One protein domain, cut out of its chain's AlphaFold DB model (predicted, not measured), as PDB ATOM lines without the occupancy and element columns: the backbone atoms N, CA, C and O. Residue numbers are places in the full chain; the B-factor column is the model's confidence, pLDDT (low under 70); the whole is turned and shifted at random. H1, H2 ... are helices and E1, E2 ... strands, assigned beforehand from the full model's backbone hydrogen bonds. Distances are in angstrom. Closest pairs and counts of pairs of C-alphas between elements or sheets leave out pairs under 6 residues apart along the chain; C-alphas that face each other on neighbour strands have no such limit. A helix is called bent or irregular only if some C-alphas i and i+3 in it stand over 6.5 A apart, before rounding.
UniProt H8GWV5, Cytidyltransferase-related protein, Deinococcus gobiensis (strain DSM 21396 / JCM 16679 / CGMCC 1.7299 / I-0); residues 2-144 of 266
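This is residues 2 to 144 of the 266 residues of the protein "Cytidyltransferase-related protein" of Deinococcus gobiensis (strain DSM 21396 / JCM 16679 / CGMCC 1.7299 / I-0) (UniProt H8GWV5). Two small parallel strand pairs, E1 with E2 and E3 with E4, make one part of the domain, near each other through E1 and E3; H3 and H4 lie in that same half of the longest axis, H2, the longest helix, lies nearer the middle, and H5 and H6 lie towards the other end, where H6 packs on H2. H1 sits by E1 and E3. The printed part has 143 residues, with six named helices and four named strands in the order H1 E1 H2 E2 H3 E3 H4 E4 H5 H6; the class is mostly helix. It is compact, with a radius of gyration of the C-alphas of 16.0 A and spans of 44 by 36 by 26 A.

E3, residues 79 to 82, and E4, residues 99 to 102, are parallel at 30 degrees, with N 80 and O 99 2.8 A apart, within hydrogen-bond range. With H4, residues 87 to 94, they form a strand-helix-strand unit, two parallel neighbour strands with a helix between them along the chain; its crossover is right-handed. H4 is irregular: C-alphas 88 and 91 are 7.2 A apart. E1, residues 11 to 13, is near E3, with 6 pairs of C-alphas within 10 A. E1 and E2, residues 51 to 53, are parallel at 24 degrees, with N 13 and O 52 2.9 A apart, within hydrogen-bond range. With H2, residues 30 to 43, they form a second such unit, also right-handed. H2 and H6, residues 129 to 139, touch, the C-alphas of Ala 40 and Ala 130 being closest at 5.3 A; they run opposite ways at a tilt of 35.3 degrees, only just steep. H1, residues 2 to 7, has its closest C-alpha to E3 at Ala 4, 6.9 A from that of Val 81. H3, residues 62 to 73, and H4 are close but not clearly touching, the C-alphas of Ala 66 and Trp 94 being closest at 7.0 A. H5, residues 111 to 120, and H6 are only just apart, at 8.3 A. Every O i to N i+4 pair is within hydrogen-bond range in H1, H2, H3, H5 and H6; in H4 0 of 4 are, and 3 of 5 O i to N i+3 pairs.

H1 begins at C-alpha 2, (-7.930, -41.665, -15.371). H2 is 19.9 A long from C-alpha 30, (10.006, -48.126, -22.441). H3 is 16.5 A long, H6 15.3 A and H5 14.1 A; H6 ends at C-alpha 139, (18.246, -45.192, -6.971).

The C-alphas of Glu 97 and His 140 are the two farthest apart, at 44.9 A. The printed part has no cut. The link E1 to H2, residues 14 to 29, is long. Mean pLDDT of the printed part is 91.3; residues 84 to 92 are under 70.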
ATOM      1  N   LEU A   2      -6.628 -41.306 -15.968       93.75
ATOM      2  CA  LEU A   2      -7.930 -41.665 -15.371       93.75
ATOM      3  C   LEU A   2      -9.100 -40.915 -16.027       93.75
ATOM      4  O   LEU A   2      -9.989 -41.558 -16.565       93.75
ATOM      5  N   ALA A   3      -8.994 -39.591 -16.175       92.62
ATOM      6  CA  ALA A   3      -9.979 -38.788 -16.913       92.62
ATOM      7  C   ALA A   3     -10.235 -39.261 -18.362       92.62
ATOM      8  O   ALA A   3     -11.329 -39.099 -18.885       92.62
ATOM      9  N   ALA A   4      -9.243 -39.867 -19.029       94.50
ATOM     10  CA  ALA A   4      -9.448 -40.441 -20.361       94.50
ATOM     11  C   ALA A   4     -10.242 -41.756 -20.286       94.50
ATOM     12  O   ALA A   4     -11.103 -41.996 -21.121       94.50
ATOM     13  N   LEU A   5      -9.986 -42.587 -19.270       95.88
ATOM     14  CA  LEU A   5     -10.733 -43.823 -19.006       95.88
ATOM     15  C   LEU A   5     -12.151 -43.570 -18.471       95.88
ATOM     16  O   LEU A   5     -12.994 -44.461 -18.554       95.88
ATOM     17  N   GLU A   6     -12.431 -42.391 -17.927       94.88
ATOM     18  CA  GLU A   6     -13.793 -41.971 -17.574       94.88
ATOM     19  C   GLU A   6     -14.619 -41.640 -18.822       94.88
ATOM     20  O   GLU A   6     -15.794 -41.986 -18.886       94.88
ATOM     21  N   ARG A   7     -13.998 -41.012 -19.830       95.12
ATOM     22  CA  ARG A   7     -14.681 -40.560 -21.054       95.12
ATOM     23  C   ARG A   7     -14.706 -41.596 -22.177       95.12
ATOM     24  O   ARG A   7     -15.621 -41.580 -22.991       95.12
ATOM     25  N   HIS A   8     -13.722 -42.494 -22.220       95.75
ATOM     26  CA  HIS A   8     -13.496 -43.393 -23.356       95.75
ATOM     27  C   HIS A   8     -13.384 -44.851 -22.924       95.75
ATOM     28  O   HIS A   8     -12.756 -45.175 -21.917       95.75
ATOM     29  N   ALA A   9     -13.941 -45.769 -23.719       94.88
ATOM     30  CA  ALA A   9     -13.981 -47.200 -23.399       94.88
ATOM     31  C   ALA A   9     -12.587 -47.846 -23.289       94.88
ATOM     32  O   ALA A   9     -12.377 -48.706 -22.435       94.88
ATOM     33  N   HIS A  10     -11.620 -47.406 -24.096       96.62
ATOM     34  CA  HIS A  10     -10.259 -47.943 -24.118       96.62
ATOM     35  C   HIS A  10      -9.221 -46.821 -24.130       96.62
ATOM     36  O   HIS A  10      -9.458 -45.747 -24.675       96.62
ATOM     37  N   LEU A  11      -8.049 -47.092 -23.557       97.44
ATOM     38  CA  LEU A  11      -6.905 -46.185 -23.546       97.44
ATOM     39  C   LEU A  11      -5.690 -46.874 -24.172       97.44
ATOM     40  O   LEU A  11      -5.211 -47.892 -23.667       97.44
ATOM     41  N   LEU A  12      -5.150 -46.286 -25.237       97.56
ATOM     42  CA  LEU A  12      -3.834 -46.629 -25.770       97.56
ATOM     43  C   LEU A  12      -2.815 -45.588 -25.301       97.56
ATOM     44  O   LEU A  12      -2.955 -44.401 -25.575       97.56
ATOM     45  N   VAL A  13      -1.771 -46.036 -24.607       97.06
ATOM     46  CA  VAL A  13      -0.646 -45.185 -24.206       97.06
ATOM     47  C   VAL A  13       0.537 -45.458 -25.130       97.06
ATOM     48  O   VAL A  13       0.926 -46.616 -25.316       97.06
ATOM     49  N   LEU A  14       1.147 -44.394 -25.660       96.00
ATOM     50  CA  LEU A  14       2.323 -44.459 -26.534       96.00
ATOM     51  C   LEU A  14       3.577 -43.916 -25.823       96.00
ATOM     52  O   LEU A  14       3.883 -42.729 -25.929       96.00
ATOM     53  N   PRO A  15       4.331 -44.736 -25.064       95.88
ATOM     54  CA  PRO A  15       5.609 -44.296 -24.509       95.88
ATOM     55  C   PRO A  15       6.626 -43.993 -25.629       95.88
ATOM     56  O   PRO A  15       7.259 -44.914 -26.146       95.88
ATOM     57  N   GLY A  16       6.803 -42.711 -25.973       93.62
ATOM     58  CA  GLY A  16       7.776 -42.225 -26.974       93.62
ATOM     59  C   GLY A  16       9.239 -42.461 -26.581       93.62
ATOM     60  O   GLY A  16       9.500 -42.942 -25.474       93.62
ATOM     61  N   SER A  17      10.203 -42.149 -27.454       93.44
ATOM     62  CA  SER A  17      11.640 -42.388 -27.229       93.44
ATOM     63  C   SER A  17      11.973 -43.832 -26.833       93.44
ATOM     64  O   SER A  17      12.870 -44.098 -26.028       93.44
ATOM     65  N   ALA A  18      11.224 -44.810 -27.351       95.25
ATOM     66  CA  ALA A  18      11.375 -46.215 -26.973       95.25
ATOM     67  C   ALA A  18      12.696 -46.842 -27.455       95.25
ATOM     68  O   ALA A  18      13.143 -47.844 -26.889       95.25
ATOM     69  N   ASN A  19      13.321 -46.275 -28.482       93.94
ATOM     70  CA  ASN A  19      14.583 -46.711 -29.082       93.94
ATOM     71  C   ASN A  19      15.819 -45.983 -28.530       93.94
ATOM     72  O   ASN A  19      16.928 -46.412 -28.842       93.94
ATOM     73  N   LEU A  20      15.655 -44.938 -27.714       94.88
ATOM     74  CA  LEU A  20      16.786 -44.165 -27.204       94.88
ATOM     75  C   LEU A  20      17.533 -44.888 -26.081       94.88
ATOM     76  O   LEU A  20      16.959 -45.632 -25.276       94.88
ATOM     77  N   ALA A  21      18.840 -44.633 -26.017       96.88
ATOM     78  CA  ALA A  21      19.656 -44.995 -24.873       96.88
ATOM     79  C   ALA A  21      19.155 -44.298 -23.603       96.88
ATOM     80  O   ALA A  21      18.580 -43.210 -23.642       96.88
ATOM     81  N   ARG A  22      19.427 -44.911 -22.448       97.38
ATOM     82  CA  ARG A  22      19.157 -44.251 -21.170       97.38
ATOM     83  C   ARG A  22      20.042 -43.026 -21.013       97.38
ATOM     84  O   ARG A  22      21.265 -43.179 -21.070       97.38
ATOM     85  N   SER A  23      19.433 -41.896 -20.684       97.38
ATOM     86  CA  SER A  23      20.111 -40.633 -20.391       97.38
ATOM     87  C   SER A  23      19.426 -39.876 -19.254       97.38
ATOM     88  O   SER A  23      18.354 -40.268 -18.793       97.38
ATOM     89  N   VAL A  24      19.997 -38.754 -18.826       96.50
ATOM     90  CA  VAL A  24      19.368 -37.838 -17.851       96.50
ATOM     91  C   VAL A  24      18.034 -37.254 -18.328       96.50
ATOM     92  O   VAL A  24      17.196 -36.864 -17.517       96.50
ATOM     93  N   LYS A  25      17.791 -37.240 -19.645       95.06
ATOM     94  CA  LYS A  25      16.494 -36.879 -20.239       95.06
ATOM     95  C   LYS A  25      15.526 -38.069 -20.256       95.06
ATOM     96  O   LYS A  25      14.344 -37.886 -19.979       95.06
ATOM     97  N   ASN A  26      16.031 -39.274 -20.533       96.19
ATOM     98  CA  ASN A  26      15.263 -40.520 -20.642       96.19
ATOM     99  C   ASN A  26      15.863 -41.633 -19.756       96.19
ATOM    100  O   ASN A  26      16.512 -42.548 -20.267       96.19
ATOM    101  N   PRO A  27      15.689 -41.590 -18.423       97.56
ATOM    102  CA  PRO A  27      16.426 -42.487 -17.524       97.56
ATOM    103  C   PRO A  27      15.881 -43.922 -17.490       97.56
ATOM    104  O   PRO A  27      16.622 -44.873 -17.207       97.56
ATOM    105  N   TRP A  28      14.603 -44.095 -17.837       98.00
ATOM    106  CA  TRP A  28      13.916 -45.384 -17.878       98.00
ATOM    107  C   TRP A  28      13.628 -45.837 -19.307       98.00
ATOM    108  O   TRP A  28      13.165 -45.078 -20.160       98.00
ATOM    109  N   SER A  29      13.840 -47.126 -19.545       97.00
ATOM    110  CA  SER A  29      13.442 -47.805 -20.773       97.00
ATOM    111  C   SER A  29      11.917 -47.806 -20.948       97.00
ATOM    112  O   SER A  29      11.160 -47.664 -19.986       97.00
ATOM    113  N   ALA A  30      11.442 -48.008 -22.179       96.62
ATOM    114  CA  ALA A  30      10.006 -48.126 -22.441       96.62
ATOM    115  C   ALA A  30       9.311 -49.209 -21.585       96.62
ATOM    116  O   ALA A  30       8.291 -48.888 -20.978       96.62
ATOM    117  N   PRO A  31       9.850 -50.439 -21.433       97.19
ATOM    118  CA  PRO A  31       9.235 -51.439 -20.558       97.19
ATOM    119  C   PRO A  31       9.129 -51.006 -19.090       97.19
ATOM    120  O   PRO A  31       8.145 -51.320 -18.430       97.19
ATOM    121  N   GLU A  32      10.110 -50.267 -18.564       98.06
ATOM    122  CA  GLU A  32      10.044 -49.736 -17.194       98.06
ATOM    123  C   GLU A  32       8.975 -48.657 -17.050       98.06
ATOM    124  O   GLU A  32       8.209 -48.695 -16.092       98.06
ATOM    125  N   ARG A  33       8.874 -47.740 -18.022       98.31
ATOM    126  CA  ARG A  33       7.801 -46.733 -18.063       98.31
ATOM    127  C   ARG A  33       6.425 -47.382 -18.122       98.31
ATOM    128  O   ARG A  33       5.548 -46.992 -17.362       98.31
ATOM    129  N   VAL A  34       6.256 -48.417 -18.947       98.44
ATOM    130  CA  VAL A  34       5.010 -49.199 -19.003       98.44
ATOM    131  C   VAL A  34       4.691 -49.826 -17.647       98.44
ATOM    132  O   VAL A  34       3.553 -49.723 -17.201       98.44
ATOM    133  N   ARG A  35       5.671 -50.439 -16.968       98.38
ATOM    134  CA  ARG A  35       5.455 -51.018 -15.630       98.38
ATOM    135  C   ARG A  35       5.034 -49.967 -14.608       98.38
ATOM    136  O   ARG A  35       4.056 -50.194 -13.907       98.38
ATOM    137  N   MET A  36       5.719 -48.823 -14.568       98.44
ATOM    138  CA  MET A  36       5.383 -47.720 -13.662       98.44
ATOM    139  C   MET A  36       3.966 -47.191 -13.911       98.44
ATOM    140  O   MET A  36       3.173 -47.110 -12.979       98.44
ATOM    141  N   ILE A  37       3.616 -46.897 -15.169       98.00
ATOM    142  CA  ILE A  37       2.286 -46.379 -15.526       98.00
ATOM    143  C   ILE A  37       1.200 -47.412 -15.212       98.00
ATOM    144  O   ILE A  37       0.181 -47.073 -14.618       98.00
ATOM    145  N   ARG A  38       1.414 -48.681 -15.580       98.38
ATOM    146  CA  ARG A  38       0.458 -49.763 -15.319       98.38
ATOM    147  C   ARG A  38       0.212 -49.950 -13.822       98.38
ATOM    148  O   ARG A  38      -0.940 -50.080 -13.427       98.38
ATOM    149  N   ALA A  39       1.266 -49.953 -13.009       98.25
ATOM    150  CA  ALA A  39       1.146 -50.109 -11.564       98.25
ATOM    151  C   ALA A  39       0.464 -48.896 -10.908       98.25
ATOM    152  O   ALA A  39      -0.384 -49.078 -10.042       98.25
ATOM    153  N   ALA A  40       0.756 -47.675 -11.370       98.06
ATOM    154  CA  ALA A  40       0.072 -46.471 -10.898       98.06
ATOM    155  C   ALA A  40      -1.429 -46.480 -11.239       98.06
ATOM    156  O   ALA A  40      -2.253 -46.154 -10.390       98.06
ATOM    157  N   LEU A  41      -1.797 -46.901 -12.455       98.12
ATOM    158  CA  LEU A  41      -3.201 -47.052 -12.855       98.12
ATOM    159  C   LEU A  41      -3.918 -48.132 -12.034       98.12
ATOM    160  O   LEU A  41      -5.051 -47.915 -11.618       98.12
ATOM    161  N   ALA A  42      -3.256 -49.263 -11.768       97.88
ATOM    162  CA  ALA A  42      -3.803 -50.321 -10.921       97.88
ATOM    163  C   ALA A  42      -4.039 -49.845  -9.482       97.88
ATOM    164  O   ALA A  42      -5.114 -50.072  -8.937       97.88
ATOM    165  N   GLY A  43      -3.060 -49.152  -8.890       97.56
ATOM    166  CA  GLY A  43      -3.177 -48.588  -7.542       97.56
ATOM    167  C   GLY A  43      -4.297 -47.551  -7.424       97.56
ATOM    168  O   GLY A  43      -4.913 -47.438  -6.373       97.56
ATOM    169  N   ALA A  44      -4.616 -46.857  -8.519       96.69
ATOM    170  CA  ALA A  44      -5.751 -45.942  -8.608       96.69
ATOM    171  C   ALA A  44      -7.089 -46.624  -8.975       96.69
ATOM    172  O   ALA A  44      -8.066 -45.934  -9.253       96.69
ATOM    173  N   GLY A  45      -7.148 -47.961  -9.021       97.00
ATOM    174  CA  GLY A  45      -8.381 -48.720  -9.271       97.00
ATOM    175  C   GLY A  45      -8.826 -48.803 -10.737       97.00
ATOM    176  O   GLY A  45      -9.954 -49.205 -11.011       97.00
ATOM    177  N   ALA A  46      -7.974 -48.440 -11.701       97.62
ATOM    178  CA  ALA A  46      -8.332 -48.515 -13.114       97.62
ATOM    179  C   ALA A  46      -8.372 -49.966 -13.633       97.62
ATOM    180  O   ALA A  46      -7.460 -50.758 -13.382       97.62
ATOM    181  N   ASP A  47      -9.373 -50.298 -14.456       97.56
ATOM    182  CA  ASP A  47      -9.432 -51.592 -15.146       97.56
ATOM    183  C   ASP A  47      -8.369 -51.677 -16.252       97.56
ATOM    184  O   ASP A  47      -8.521 -51.152 -17.360       97.56
ATOM    185  N   LEU A  48      -7.279 -52.387 -15.961       97.81
ATOM    186  CA  LEU A  48      -6.148 -52.542 -16.873       97.81
ATOM    187  C   LEU A  48      -6.473 -53.313 -18.160       97.81
ATOM    188  O   LEU A  48      -5.690 -53.221 -19.108       97.81
ATOM    189  N   ARG A  49      -7.598 -54.039 -18.238       97.75
ATOM    190  CA  ARG A  49      -8.041 -54.693 -19.487       97.75
ATOM    191  C   ARG A  49      -8.406 -53.666 -20.559       97.75
ATOM    192  O   ARG A  49      -8.340 -53.961 -21.748       97.75
ATOM    193  N   ARG A  50      -8.727 -52.440 -20.139       97.88
ATOM    194  CA  ARG A  50      -9.033 -51.303 -21.014       97.88
ATOM    195  C   ARG A  50      -7.782 -50.543 -21.462       97.88
ATOM    196  O   ARG A  50      -7.900 -49.642 -22.286       97.88
ATOM    197  N   VAL A  51      -6.597 -50.889 -20.946       98.25
ATOM    198  CA  VAL A  51      -5.356 -50.135 -21.173       98.25
ATOM    199  C   VAL A  51      -4.352 -50.951 -21.984       98.25
ATOM    200  O   VAL A  51      -3.840 -51.984 -21.540       98.25
ATOM    201  N   ARG A  52      -3.998 -50.436 -23.161       97.94
ATOM    202  CA  ARG A  52      -2.945 -50.980 -24.026       97.94
ATOM    203  C   ARG A  52      -1.750 -50.035 -24.068       97.94
ATOM    204  O   ARG A  52      -1.878 -48.829 -23.885       97.94
ATOM    205  N   PHE A  53      -0.575 -50.600 -24.327       98.06
ATOM    206  CA  PHE A  53       0.665 -49.846 -24.478       98.06
ATOM    207  C   PHE A  53       1.326 -50.220 -25.798       98.06
ATOM    208  O   PHE A  53       1.504 -51.408 -26.067       98.06
ATOM    209  N   ALA A  54       1.740 -49.221 -26.570       97.44
ATOM    210  CA  ALA A  54       2.558 -49.409 -27.764       97.44
ATOM    211  C   ALA A  54       3.733 -48.418 -27.721       97.44
ATOM    212  O   ALA A  54       3.568 -47.247 -28.055       97.44
ATOM    213  N   PRO A  55       4.915 -48.836 -27.226       96.44
ATOM    214  CA  PRO A  55       6.094 -47.980 -27.220       96.44
ATOM    215  C   PRO A  55       6.468 -47.522 -28.629       96.44
ATOM    216  O   PRO A  55       6.532 -48.341 -29.542       96.44
ATOM    217  N   LEU A  56       6.772 -46.236 -28.774       94.38
ATOM    218  CA  LEU A  56       7.042 -45.612 -30.063       94.38
ATOM    219  C   LEU A  56       8.526 -45.209 -30.149       94.38
ATOM    220  O   LEU A  56       9.019 -44.534 -29.235       94.38
ATOM    221  N   PRO A  57       9.274 -45.647 -31.178       92.00
ATOM    222  CA  PRO A  57      10.629 -45.164 -31.412       92.00
ATOM    223  C   PRO A  57      10.606 -43.692 -31.842       92.00
ATOM    224  O   PRO A  57       9.660 -43.239 -32.481       92.00
ATOM    225  N   ASP A  58      11.659 -42.952 -31.511       89.31
ATOM    226  CA  ASP A  58      11.881 -41.643 -32.112       89.31
ATOM    227  C   ASP A  58      12.344 -41.832 -33.556       89.31
ATOM    228  O   ASP A  58      13.268 -42.609 -33.822       89.31
ATOM    229  N   GLU A  59      11.716 -41.080 -34.453       87.81
ATOM    230  CA  GLU A  59      12.120 -40.884 -35.838       87.81
ATOM    231  C   GLU A  59      12.250 -39.376 -36.049       87.81
ATOM    232  O   GLU A  59      11.382 -38.610 -35.637       87.81
ATOM    233  N   PHE A  60      13.370 -38.933 -36.620       82.25
ATOM    234  CA  PHE A  60      13.651 -37.496 -36.802       82.25
ATOM    235  C   PHE A  60      13.163 -37.001 -38.170       82.25
ATOM    236  O   PHE A  60      13.579 -35.955 -38.665       82.25
ATOM    237  N   ASP A  61      12.300 -37.806 -38.779       85.88
ATOM    238  CA  ASP A  61      11.496 -37.504 -39.942       85.88
ATOM    239  C   ASP A  61      10.039 -37.480 -39.472       85.88
ATOM    240  O   ASP A  61       9.526 -38.472 -38.946       85.88
ATOM    241  N   THR A  62       9.415 -36.312 -39.596       86.81
ATOM    242  CA  THR A  62       8.064 -36.053 -39.096       86.81
ATOM    243  C   THR A  62       7.031 -36.987 -39.720       86.81
ATOM    244  O   THR A  62       6.154 -37.484 -39.010       86.81
ATOM    245  N   ASP A  63       7.149 -37.274 -41.017       89.12
ATOM    246  CA  ASP A  63       6.172 -38.080 -41.745       89.12
ATOM    247  C   ASP A  63       6.304 -39.557 -41.373       89.12
ATOM    248  O   ASP A  63       5.298 -40.218 -41.098       89.12
ATOM    249  N   LEU A  64       7.539 -40.064 -41.264       89.31
ATOM    250  CA  LEU A  64       7.785 -41.427 -40.780       89.31
ATOM    251  C   LEU A  64       7.319 -41.604 -39.332       89.31
ATOM    252  O   LEU A  64       6.711 -42.625 -38.999       89.31
ATOM    253  N   TRP A  65       7.561 -40.609 -38.476       91.25
ATOM    254  CA  TRP A  65       7.089 -40.641 -37.095       91.25
ATOM    255  C   TRP A  65       5.555 -40.658 -37.028       91.25
ATOM    256  O   TRP A  65       4.975 -41.512 -36.351       91.25
ATOM    257  N   ALA A  66       4.885 -39.774 -37.773       92.50
ATOM    258  CA  ALA A  66       3.427 -39.701 -37.808       92.50
ATOM    259  C   ALA A  66       2.799 -40.973 -38.407       92.50
ATOM    260  O   ALA A  66       1.793 -41.470 -37.894       92.50
ATOM    261  N   ALA A  67       3.410 -41.559 -39.442       92.81
ATOM    262  CA  ALA A  67       3.011 -42.860 -39.975       92.81
ATOM    263  C   ALA A  67       3.142 -43.974 -38.919       92.81
ATOM    264  O   ALA A  67       2.236 -44.797 -38.777       92.81
ATOM    265  N   GLY A  68       4.218 -43.962 -38.124       94.12
ATOM    266  CA  GLY A  68       4.405 -44.878 -36.996       94.12
ATOM    267  C   GLY A  68       3.320 -44.742 -35.923       94.12
ATOM    268  O   GLY A  68       2.809 -45.753 -35.437       94.12
ATOM    269  N   VAL A  69       2.911 -43.511 -35.593       94.88
ATOM    270  CA  VAL A  69       1.788 -43.257 -34.672       94.88
ATOM    271  C   VAL A  69       0.482 -43.820 -35.234       94.88
ATOM    272  O   VAL A  69      -0.203 -44.568 -34.536       94.88
ATOM    273  N   ARG A  70       0.156 -43.534 -36.502       94.94
ATOM    274  CA  ARG A  70      -1.043 -44.065 -37.180       94.94
ATOM    275  C   ARG A  70      -1.084 -45.589 -37.169       94.94
ATOM    276  O   ARG A  70      -2.111 -46.170 -36.822       94.94
ATOM    277  N   ALA A  71       0.039 -46.230 -37.482       95.69
ATOM    278  CA  ALA A  71       0.159 -47.684 -37.454       95.69
ATOM    279  C   ALA A  71      -0.036 -48.260 -36.041       95.69
ATOM    280  O   ALA A  71      -0.698 -49.284 -35.884       95.69
ATOM    281  N   ALA A  72       0.498 -47.599 -35.007       95.50
ATOM    282  CA  ALA A  72       0.335 -48.028 -33.619       95.50
ATOM    283  C   ALA A  72      -1.108 -47.867 -33.104       95.50
ATOM    284  O   ALA A  72      -1.568 -48.698 -32.319       95.50
ATOM    285  N   VAL A  73      -1.808 -46.811 -33.533       95.44
ATOM    286  CA  VAL A  73      -3.212 -46.555 -33.175       95.44
ATOM    287  C   VAL A  73      -4.153 -47.523 -33.894       95.44
ATOM    288  O   VAL A  73      -5.045 -48.085 -33.261       95.44
ATOM    289  N   GLY A  74      -3.940 -47.760 -35.192       94.56
ATOM    290  CA  GLY A  74      -4.647 -48.795 -35.954       94.56
ATOM    291  C   GLY A  74      -6.153 -48.560 -36.139       94.56
ATOM    292  O   GLY A  74      -6.869 -49.497 -36.480       94.56
ATOM    293  N   THR A  75      -6.646 -47.339 -35.908       91.31
ATOM    294  CA  THR A  75      -8.050 -46.950 -36.113       91.31
ATOM    295  C   THR A  75      -8.168 -45.489 -36.558       91.31
ATOM    296  O   THR A  75      -7.286 -44.673 -36.279       91.31
ATOM    297  N   ARG A  76      -9.259 -45.159 -37.257       89.50
ATOM    298  CA  ARG A  76      -9.604 -43.783 -37.649       89.50
ATOM    299  C   ARG A  76     -10.416 -43.044 -36.584       89.50
ATOM    300  O   ARG A  76     -10.362 -41.826 -36.554       89.50
ATOM    301  N   ASP A  77     -11.061 -43.762 -35.668       90.94
ATOM    302  CA  ASP A  77     -11.976 -43.187 -34.670       90.94
ATOM    303  C   ASP A  77     -11.277 -42.866 -33.336       90.94
ATOM    304  O   ASP A  77     -11.855 -42.996 -32.257       90.94
ATOM    305  N   ALA A  78      -9.989 -42.520 -33.383       94.56
ATOM    306  CA  ALA A  78      -9.232 -42.212 -32.177       94.56
ATOM    307  C   ALA A  78      -9.468 -40.773 -31.705       94.56
ATOM    308  O   ALA A  78      -9.729 -39.861 -32.490       94.56
ATOM    309  N   VAL A  79      -9.293 -40.575 -30.398       94.12
ATOM    310  CA  VAL A  79      -9.262 -39.261 -29.758       94.12
ATOM    311  C   VAL A  79      -7.896 -39.072 -29.108       94.12
ATOM    312  O   VAL A  79      -7.449 -39.896 -28.304       94.12
ATOM    313  N   LEU A  80      -7.219 -37.984 -29.456       93.12
ATOM    314  CA  LEU A  80      -5.935 -37.611 -28.882       93.12
ATOM    315  C   LEU A  80      -6.153 -36.869 -27.573       93.12
ATOM    316  O   LEU A  80      -6.557 -35.711 -27.562       93.12
ATOM    317  N   VAL A  81      -5.836 -37.525 -26.462       90.38
ATOM    318  CA  VAL A  81      -5.866 -36.891 -25.142       90.38
ATOM    319  C   VAL A  81      -4.468 -36.387 -24.797       90.38
ATOM    320  O   VAL A  81      -3.549 -37.181 -24.581       90.38
ATOM    321  N   GLY A  82      -4.301 -35.071 -24.717       82.75
ATOM    322  CA  GLY A  82      -2.995 -34.448 -24.513       82.75
ATOM    323  C   GLY A  82      -3.082 -33.085 -23.843       82.75
ATOM    324  O   GLY A  82      -4.159 -32.556 -23.594       82.75
ATOM    325  N   PHE A  83      -1.929 -32.518 -23.516       72.81
ATOM    326  CA  PHE A  83      -1.827 -31.165 -22.979       72.81
ATOM    327  C   PHE A  83      -0.871 -30.362 -23.863       72.81
ATOM    328  O   PHE A  83       0.271 -30.787 -24.045       72.81
ATOM    329  N   GLU A  84      -1.319 -29.227 -24.413       60.19
ATOM    330  CA  GLU A  84      -0.417 -28.253 -25.042       60.19
ATOM    331  C   GLU A  84       0.286 -27.462 -23.929       60.19
ATOM    332  O   GLU A  84      -0.300 -26.561 -23.334       60.19
ATOM    333  N   LYS A  85       1.535 -27.821 -23.606       54.97
ATOM    334  CA  LYS A  85       2.330 -27.127 -22.572       54.97
ATOM    335  C   LYS A  85       3.213 -26.011 -23.148       54.97
ATOM    336  O   LYS A  85       3.500 -25.044 -22.454       54.97
ATOM    337  N   ASP A  86       3.652 -26.161 -24.398       47.91
ATOM    338  CA  ASP A  86       4.706 -25.380 -25.067       47.91
ATOM    339  C   ASP A  86       4.913 -25.861 -26.527       47.91
ATOM    340  O   ASP A  86       4.314 -26.855 -26.954       47.91
ATOM    341  N   ALA A  87       5.758 -25.158 -27.305       38.94
ATOM    342  CA  ALA A  87       5.992 -25.304 -28.759       38.94
ATOM    343  C   ALA A  87       6.288 -26.735 -29.272       38.94
ATOM    344  O   ALA A  87       6.176 -26.998 -30.469       38.94
ATOM    345  N   THR A  88       6.620 -27.678 -28.386       45.03
ATOM    346  CA  THR A  88       6.768 -29.110 -28.698       45.03
ATOM    347  C   THR A  88       5.444 -29.868 -28.830       45.03
ATOM    348  O   THR A  88       5.450 -31.036 -29.200       45.03
ATOM    349  N   SER A  89       4.309 -29.222 -28.556       52.78
ATOM    350  CA  SER A  89       2.963 -29.813 -28.639       52.78
ATOM    351  C   SER A  89       2.314 -29.658 -30.024       52.78
ATOM    352  O   SER A  89       1.172 -30.061 -30.229       52.78
ATOM    353  N   SER A  90       3.054 -29.120 -31.002       59.34
ATOM    354  CA  SER A  90       2.614 -28.949 -32.395       59.34
ATOM    355  C   SER A  90       2.248 -30.262 -33.095       59.34
ATOM    356  O   SER A  90       1.494 -30.232 -34.066       59.34
ATOM    357  N   TYR A  91       2.708 -31.410 -32.581       68.88
ATOM    358  CA  TYR A  91       2.420 -32.716 -33.171       68.88
ATOM    359  C   TYR A  91       0.940 -33.102 -33.118       68.88
ATOM    360  O   TYR A  91       0.501 -33.890 -33.948       68.88
ATOM    361  N   LEU A  92       0.143 -32.553 -32.189       69.19
ATOM    362  CA  LEU A  92      -1.300 -32.832 -32.163       69.19
ATOM    363  C   LEU A  92      -1.982 -32.374 -33.463       69.19
ATOM    364  O   LEU A  92      -2.941 -32.995 -33.906       69.19
ATOM    365  N   ARG A  93      -1.428 -31.352 -34.132       75.56
ATOM    366  CA  ARG A  93      -1.907 -30.859 -35.435       75.56
ATOM    367  C   ARG A  93      -1.515 -31.765 -36.600       75.56
ATOM    368  O   ARG A  93      -2.035 -31.588 -37.694       75.56
ATOM    369  N   TRP A  94      -0.601 -32.717 -36.396       85.31
ATOM    370  CA  TRP A  94      -0.167 -33.663 -37.434       85.31
ATOM    371  C   TRP A  94      -1.176 -34.790 -37.677       85.31
ATOM    372  O   TRP A  94      -1.000 -35.582 -38.605       85.31
ATOM    373  N   PHE A  95      -2.226 -34.848 -36.858       90.94
ATOM    374  CA  PHE A  95      -3.277 -35.855 -36.913       90.94
ATOM    375  C   PHE A  95      -4.662 -35.198 -37.040       90.94
ATOM    376  O   PHE A  95      -5.498 -35.362 -36.150       90.94
ATOM    377  N   PRO A  96      -4.918 -34.414 -38.107       90.00
ATOM    378  CA  PRO A  96      -6.199 -33.728 -38.302       90.00
ATOM    379  C   PRO A  96      -7.397 -34.685 -38.404       90.00
ATOM    380  O   PRO A  96      -8.537 -34.254 -38.265       90.00
ATOM    381  N   GLU A  97      -7.154 -35.973 -38.654       92.31
ATOM    382  CA  GLU A  97      -8.182 -37.011 -38.671       92.31
ATOM    383  C   GLU A  97      -8.748 -37.363 -37.285       92.31
ATOM    384  O   GLU A  97      -9.814 -37.970 -37.213       92.31
ATOM    385  N   TRP A  98      -8.056 -37.016 -36.195       94.12
ATOM    386  CA  TRP A  98      -8.449 -37.381 -34.836       94.12
ATOM    387  C   TRP A  98      -8.854 -36.151 -34.033       94.12
ATOM    388  O   TRP A  98      -8.181 -35.120 -34.050       94.12
ATOM    389  N   ALA A  99      -9.939 -36.272 -33.269       91.44
ATOM    390  CA  ALA A  99     -10.343 -35.214 -32.352       91.44
ATOM    391  C   ALA A  99      -9.291 -35.049 -31.242       91.44
ATOM    392  O   ALA A  99      -8.748 -36.037 -30.747       91.44
ATOM    393  N   ALA A 100      -9.023 -33.811 -30.826       89.31
ATOM    394  CA  ALA A 100      -8.117 -33.517 -29.722       89.31
ATOM    395  C   ALA A 100      -8.906 -33.127 -28.467       89.31
ATOM    396  O   ALA A 100      -9.746 -32.230 -28.498       89.31
ATOM    397  N   GLU A 101      -8.600 -33.775 -27.347       89.44
ATOM    398  CA  GLU A 101      -9.147 -33.460 -26.032       89.44
ATOM    399  C   GLU A 101      -8.040 -33.025 -25.075       89.44
ATOM    400  O   GLU A 101      -6.979 -33.650 -24.975       89.44
ATOM    401  N   ALA A 102      -8.329 -31.992 -24.288       84.88
ATOM    402  CA  ALA A 102      -7.430 -31.566 -23.231       84.88
ATOM    403  C   ALA A 102      -7.357 -32.616 -22.105       84.88
ATOM    404  O   ALA A 102      -8.365 -33.123 -21.595       84.88
ATOM    405  N   SER A 103      -6.133 -32.918 -21.684       83.88
ATOM    406  CA  SER A 103      -5.850 -33.604 -20.431       83.88
ATOM    407  C   SER A 103      -5.793 -32.581 -19.294       83.88
ATOM    408  O   SER A 103      -5.175 -31.527 -19.467       83.88
ATOM    409  N   PRO A 104      -6.343 -32.898 -18.107       81.50
ATOM    410  CA  PRO A 104      -6.143 -32.083 -16.916       81.50
ATOM    411  C   PRO A 104      -4.655 -31.866 -16.623       81.50
ATOM    412  O   PRO A 104      -3.839 -32.777 -16.807       81.50
ATOM    413  N   VAL A 105      -4.323 -30.667 -16.144       77.69
ATOM    414  CA  VAL A 105      -2.973 -30.288 -15.713       77.69
ATOM    415  C   VAL A 105      -2.859 -30.499 -14.214       77.69
ATOM    416  O   VAL A 105      -3.742 -30.095 -13.466       77.69
ATOM    417  N   THR A 106      -1.747 -31.077 -13.770       79.44
ATOM    418  CA  THR A 106      -1.350 -31.060 -12.360       79.44
ATOM    419  C   THR A 106      -0.408 -29.872 -12.147       79.44
ATOM    420  O   THR A 106       0.723 -29.914 -12.649       79.44
ATOM    421  N   PRO A 107      -0.843 -28.792 -11.467       79.38
ATOM    422  CA  PRO A 107       0.008 -27.635 -11.207       79.38
ATOM    423  C   PRO A 107       1.296 -28.038 -10.483       79.38
ATOM    424  O   PRO A 107       1.292 -28.940  -9.650       79.38
ATOM    425  N   GLY A 108       2.414 -27.395 -10.823       78.88
ATOM    426  CA  GLY A 108       3.719 -27.667 -10.204       78.88
ATOM    427  C   GLY A 108       4.425 -28.946 -10.676       78.88
ATOM    428  O   GLY A 108       5.598 -29.135 -10.361       78.88
ATOM    429  N   LEU A 109       3.785 -29.805 -11.481       85.69
ATOM    430  CA  LEU A 109       4.430 -31.018 -11.987       85.69
ATOM    431  C   LEU A 109       5.235 -30.737 -13.271       85.69
ATOM    432  O   LEU A 109       4.693 -30.557 -14.372       85.69
ATOM    433  N   ASN A 110       6.562 -30.728 -13.139       90.38
ATOM    434  CA  ASN A 110       7.510 -30.589 -14.243       90.38
ATOM    435  C   ASN A 110       8.503 -31.762 -14.252       90.38
ATOM    436  O   ASN A 110       9.224 -31.998 -13.287       90.38
ATOM    437  N   ALA A 111       8.556 -32.501 -15.364       92.06
ATOM    438  CA  ALA A 111       9.408 -33.681 -15.479       92.06
ATOM    439  C   ALA A 111      10.911 -33.349 -15.466       92.06
ATOM    440  O   ALA A 111      11.711 -34.178 -15.039       92.06
ATOM    441  N   THR A 112      11.308 -32.172 -15.957       91.75
ATOM    442  CA  THR A 112      12.704 -31.717 -15.924       91.75
ATOM    443  C   THR A 112      13.132 -31.404 -14.498       91.75
ATOM    444  O   THR A 112      14.165 -31.916 -14.069       91.75
ATOM    445  N   ASP A 113      12.311 -30.663 -13.754       92.94
ATOM    446  CA  ASP A 113      12.609 -30.305 -12.363       92.94
ATOM    447  C   ASP A 113      12.608 -31.545 -11.463       92.94
ATOM    448  O   ASP A 113      13.539 -31.742 -10.688       92.94
ATOM    449  N   LEU A 114      11.650 -32.462 -11.658       95.19
ATOM    450  CA  LEU A 114      11.615 -33.747 -10.954       95.19
ATOM    451  C   LEU A 114      12.889 -34.561 -11.188       95.19
ATOM    452  O   LEU A 114      13.466 -35.073 -10.233       95.19
ATOM    453  N   ARG A 115      13.340 -34.708 -12.443       96.75
ATOM    454  CA  ARG A 115      14.568 -35.469 -12.736       96.75
ATOM    455  C   ARG A 115      15.797 -34.813 -12.117       96.75
ATOM    456  O   ARG A 115      16.640 -35.539 -11.600       96.75
ATOM    457  N   ARG A 116      15.885 -33.477 -12.155       93.94
ATOM    458  CA  ARG A 116      16.968 -32.737 -11.496       93.94
ATOM    459  C   ARG A 116      16.970 -33.037 -10.001       93.94
ATOM    460  O   ARG A 116      17.967 -33.565  -9.527       93.94
ATOM    461  N   ALA A 117      15.844 -32.822  -9.320       95.38
ATOM    462  CA  ALA A 117      15.726 -33.088  -7.891       95.38
ATOM    463  C   ALA A 117      16.085 -34.543  -7.547       95.38
ATOM    464  O   ALA A 117      16.878 -34.818  -6.650       95.38
ATOM    465  N   TYR A 118      15.594 -35.493  -8.345       97.19
ATOM    466  CA  TYR A 118      15.873 -36.914  -8.168       97.19
ATOM    467  C   TYR A 118      17.365 -37.271  -8.310       97.19
ATOM    468  O   TYR A 118      17.867 -38.106  -7.556       97.19
ATOM    469  N   PHE A 119      18.100 -36.657  -9.246       97.19
ATOM    470  CA  PHE A 119      19.540 -36.900  -9.402       97.19
ATOM    471  C   PHE A 119      20.405 -36.121  -8.404       97.19
ATOM    472  O   PHE A 119      21.473 -36.617  -8.025       97.19
ATOM    473  N   THR A 120      19.965 -34.945  -7.948       95.38
ATOM    474  CA  THR A 120      20.674 -34.149  -6.932       95.38
ATOM    475  C   THR A 120      20.387 -34.612  -5.504       95.38
ATOM    476  O   THR A 120      21.170 -34.307  -4.606       95.38
ATOM    477  N   GLY A 121      19.353 -35.436  -5.302       94.38
ATOM    478  CA  GLY A 121      18.922 -35.899  -3.981       94.38
ATOM    479  C   GLY A 121      18.035 -34.890  -3.250       94.38
ATOM    480  O   GLY A 121      17.870 -34.989  -2.037       94.38
ATOM    481  N   GLU A 122      17.483 -33.917  -3.973       94.75
ATOM    482  CA  GLU A 122      16.474 -32.998  -3.460       94.75
ATOM    483  C   GLU A 122      15.100 -33.687  -3.367       94.75
ATOM    484  O   GLU A 122      14.847 -34.693  -4.044       94.75
ATOM    485  N   PRO A 123      14.176 -33.146  -2.552       91.31
ATOM    486  CA  PRO A 123      12.809 -33.641  -2.484       91.31
ATOM    487  C   PRO A 123      12.124 -33.633  -3.857       91.31
ATOM    488  O   PRO A 123      12.070 -32.614  -4.544       91.31
ATOM    489  N   VAL A 124      11.562 -34.777  -4.243       92.19
ATOM    490  CA  VAL A 124      10.689 -34.892  -5.418       92.19
ATOM    491  C   VAL A 124       9.244 -34.547  -5.028       92.19
ATOM    492  O   VAL A 124       8.874 -34.742  -3.867       92.19
ATOM    493  N   PRO A 125       8.412 -34.043  -5.962       90.44
ATOM    494  CA  PRO A 125       7.002 -33.774  -5.685       90.44
ATOM    495  C   PRO A 125       6.242 -35.054  -5.319       90.44
ATOM    496  O   PRO A 125       6.765 -36.166  -5.425       90.44
ATOM    497  N   ASP A 126       4.982 -34.899  -4.917       91.00
ATOM    498  CA  ASP A 126       4.124 -36.048  -4.670       91.00
ATOM    499  C   ASP A 126       3.876 -36.849  -5.961       91.00
ATOM    500  O   ASP A 126       3.610 -36.291  -7.030       91.00
ATOM    501  N   LEU A 127       4.025 -38.169  -5.868       93.44
ATOM    502  CA  LEU A 127       3.940 -39.107  -6.985       93.44
ATOM    503  C   LEU A 127       3.095 -40.308  -6.564       93.44
ATOM    504  O   LEU A 127       3.131 -40.678  -5.389       93.44
ATOM    505  N   PRO A 128       2.427 -40.989  -7.516       95.44
ATOM    506  CA  PRO A 128       1.758 -42.249  -7.220       95.44
ATOM    507  C   PRO A 128       2.717 -43.236  -6.544       95.44
ATOM    508  O   PRO A 128       3.863 -43.374  -6.986       95.44
ATOM    509  N   ASP A 129       2.248 -43.967  -5.533       96.56
ATOM    510  CA  ASP A 129       3.088 -44.847  -4.701       96.56
ATOM    511  C   ASP A 129       3.916 -45.838  -5.521       96.56
ATOM    512  O   ASP A 129       5.112 -46.016  -5.294       96.56
ATOM    513  N   ALA A 130       3.311 -46.421  -6.557       96.75
ATOM    514  CA  ALA A 130       4.002 -47.330  -7.464       96.75
ATOM    515  C   ALA A 130       5.182 -46.670  -8.205       96.75
ATOM    516  O   ALA A 130       6.186 -47.325  -8.493       96.75
ATOM    517  N   VAL A 131       5.075 -45.377  -8.528       97.38
ATOM    518  CA  VAL A 131       6.153 -44.599  -9.152       97.38
ATOM    519  C   VAL A 131       7.224 -44.275  -8.115       97.38
ATOM    520  O   VAL A 131       8.405 -44.462  -8.403       97.38
ATOM    521  N   ARG A 132       6.834 -43.866  -6.901       97.06
ATOM    522  CA  ARG A 132       7.768 -43.601  -5.794       97.06
ATOM    523  C   ARG A 132       8.627 -44.826  -5.474       97.06
ATOM    524  O   ARG A 132       9.851 -44.734  -5.526       97.06
ATOM    525  N   ALA A 133       8.002 -45.989  -5.291       97.44
ATOM    526  CA  ALA A 133       8.702 -47.248  -5.035       97.44
ATOM    527  C   ALA A 133       9.657 -47.639  -6.183       97.44
ATOM    528  O   ALA A 133      10.761 -48.149  -5.959       97.44
ATOM    529  N   ALA A 134       9.267 -47.372  -7.438       97.88
ATOM    530  CA  ALA A 134      10.131 -47.601  -8.594       97.88
ATOM    531  C   ALA A 134      11.352 -46.664  -8.607       97.88
ATOM    532  O   ALA A 134      12.453 -47.108  -8.944       97.88
ATOM    533  N   LEU A 135      11.183 -45.394  -8.224       97.81
ATOM    534  CA  LEU A 135      12.275 -44.427  -8.071       97.81
ATOM    535  C   LEU A 135      13.225 -44.835  -6.935       97.81
ATOM    536  O   LEU A 135      14.439 -44.854  -7.137       97.81
ATOM    537  N   GLU A 136      12.706 -45.226  -5.776       97.12
ATOM    538  CA  GLU A 136      13.522 -45.704  -4.650       97.12
ATOM    539  C   GLU A 136      14.342 -46.938  -5.042       97.12
ATOM    540  O   GLU A 136      15.558 -46.983  -4.853       97.12
ATOM    541  N   THR A 137      13.710 -47.914  -5.699       98.00
ATOM    542  CA  THR A 137      14.406 -49.110  -6.197       98.00
ATOM    543  C   THR A 137      15.478 -48.741  -7.224       98.00
ATOM    544  O   THR A 137      16.611 -49.228  -7.163       98.00
ATOM    545  N   PHE A 138      15.155 -47.858  -8.173       98.31
ATOM    546  CA  PHE A 138      16.081 -47.463  -9.230       98.31
ATOM    547  C   PHE A 138      17.313 -46.729  -8.684       98.31
ATOM    548  O   PHE A 138      18.412 -46.949  -9.206       98.31
ATOM    549  N   ALA A 139      17.164 -45.951  -7.605       97.88
ATOM    550  CA  ALA A 139      18.246 -45.192  -6.971       97.88
ATOM    551  C   ALA A 139      19.417 -46.079  -6.498       97.88
ATOM    552  O   ALA A 139      20.575 -45.659  -6.500       97.88
ATOM    553  N   HIS A 140      19.147 -47.350  -6.186       97.94
ATOM    554  CA  HIS A 140      20.158 -48.307  -5.727       97.94
ATOM    555  C   HIS A 140      20.971 -48.949  -6.870       97.94
ATOM    556  O   HIS A 140      21.990 -49.614  -6.643       97.94
ATOM    557  N   THR A 141      20.569 -48.737  -8.126       98.38
ATOM    558  CA  THR A 141      21.183 -49.386  -9.292       98.38
ATOM    559  C   THR A 141      22.499 -48.730  -9.726       98.38
ATOM    560  O   THR A 141      22.751 -47.541  -9.517       98.38
ATOM    561  N   ARG A 142      23.353 -49.492 -10.430       97.69
ATOM    562  CA  ARG A 142      24.544 -48.936 -11.108       97.69
ATOM    563  C   ARG A 142      24.164 -47.913 -12.185       97.69
ATOM    564  O   ARG A 142      24.885 -46.940 -12.394       97.69
ATOM    565  N   THR A 143      23.024 -48.121 -12.845       97.31
ATOM    566  CA  THR A 143      22.490 -47.218 -13.871       97.31
ATOM    567  C   THR A 143      22.180 -45.844 -13.295       97.31
ATOM    568  O   THR A 143      22.575 -44.849 -13.896       97.31
ATOM    569  N   PHE A 144      21.540 -45.775 -12.125       98.31
ATOM    570  CA  PHE A 144      21.266 -44.501 -11.464       98.31
ATOM    571  C   PHE A 144      22.557 -43.754 -11.119       98.31
ATOM    572  O   PHE A 144      22.690 -42.588 -11.475       98.31
TER     573      PHE A 144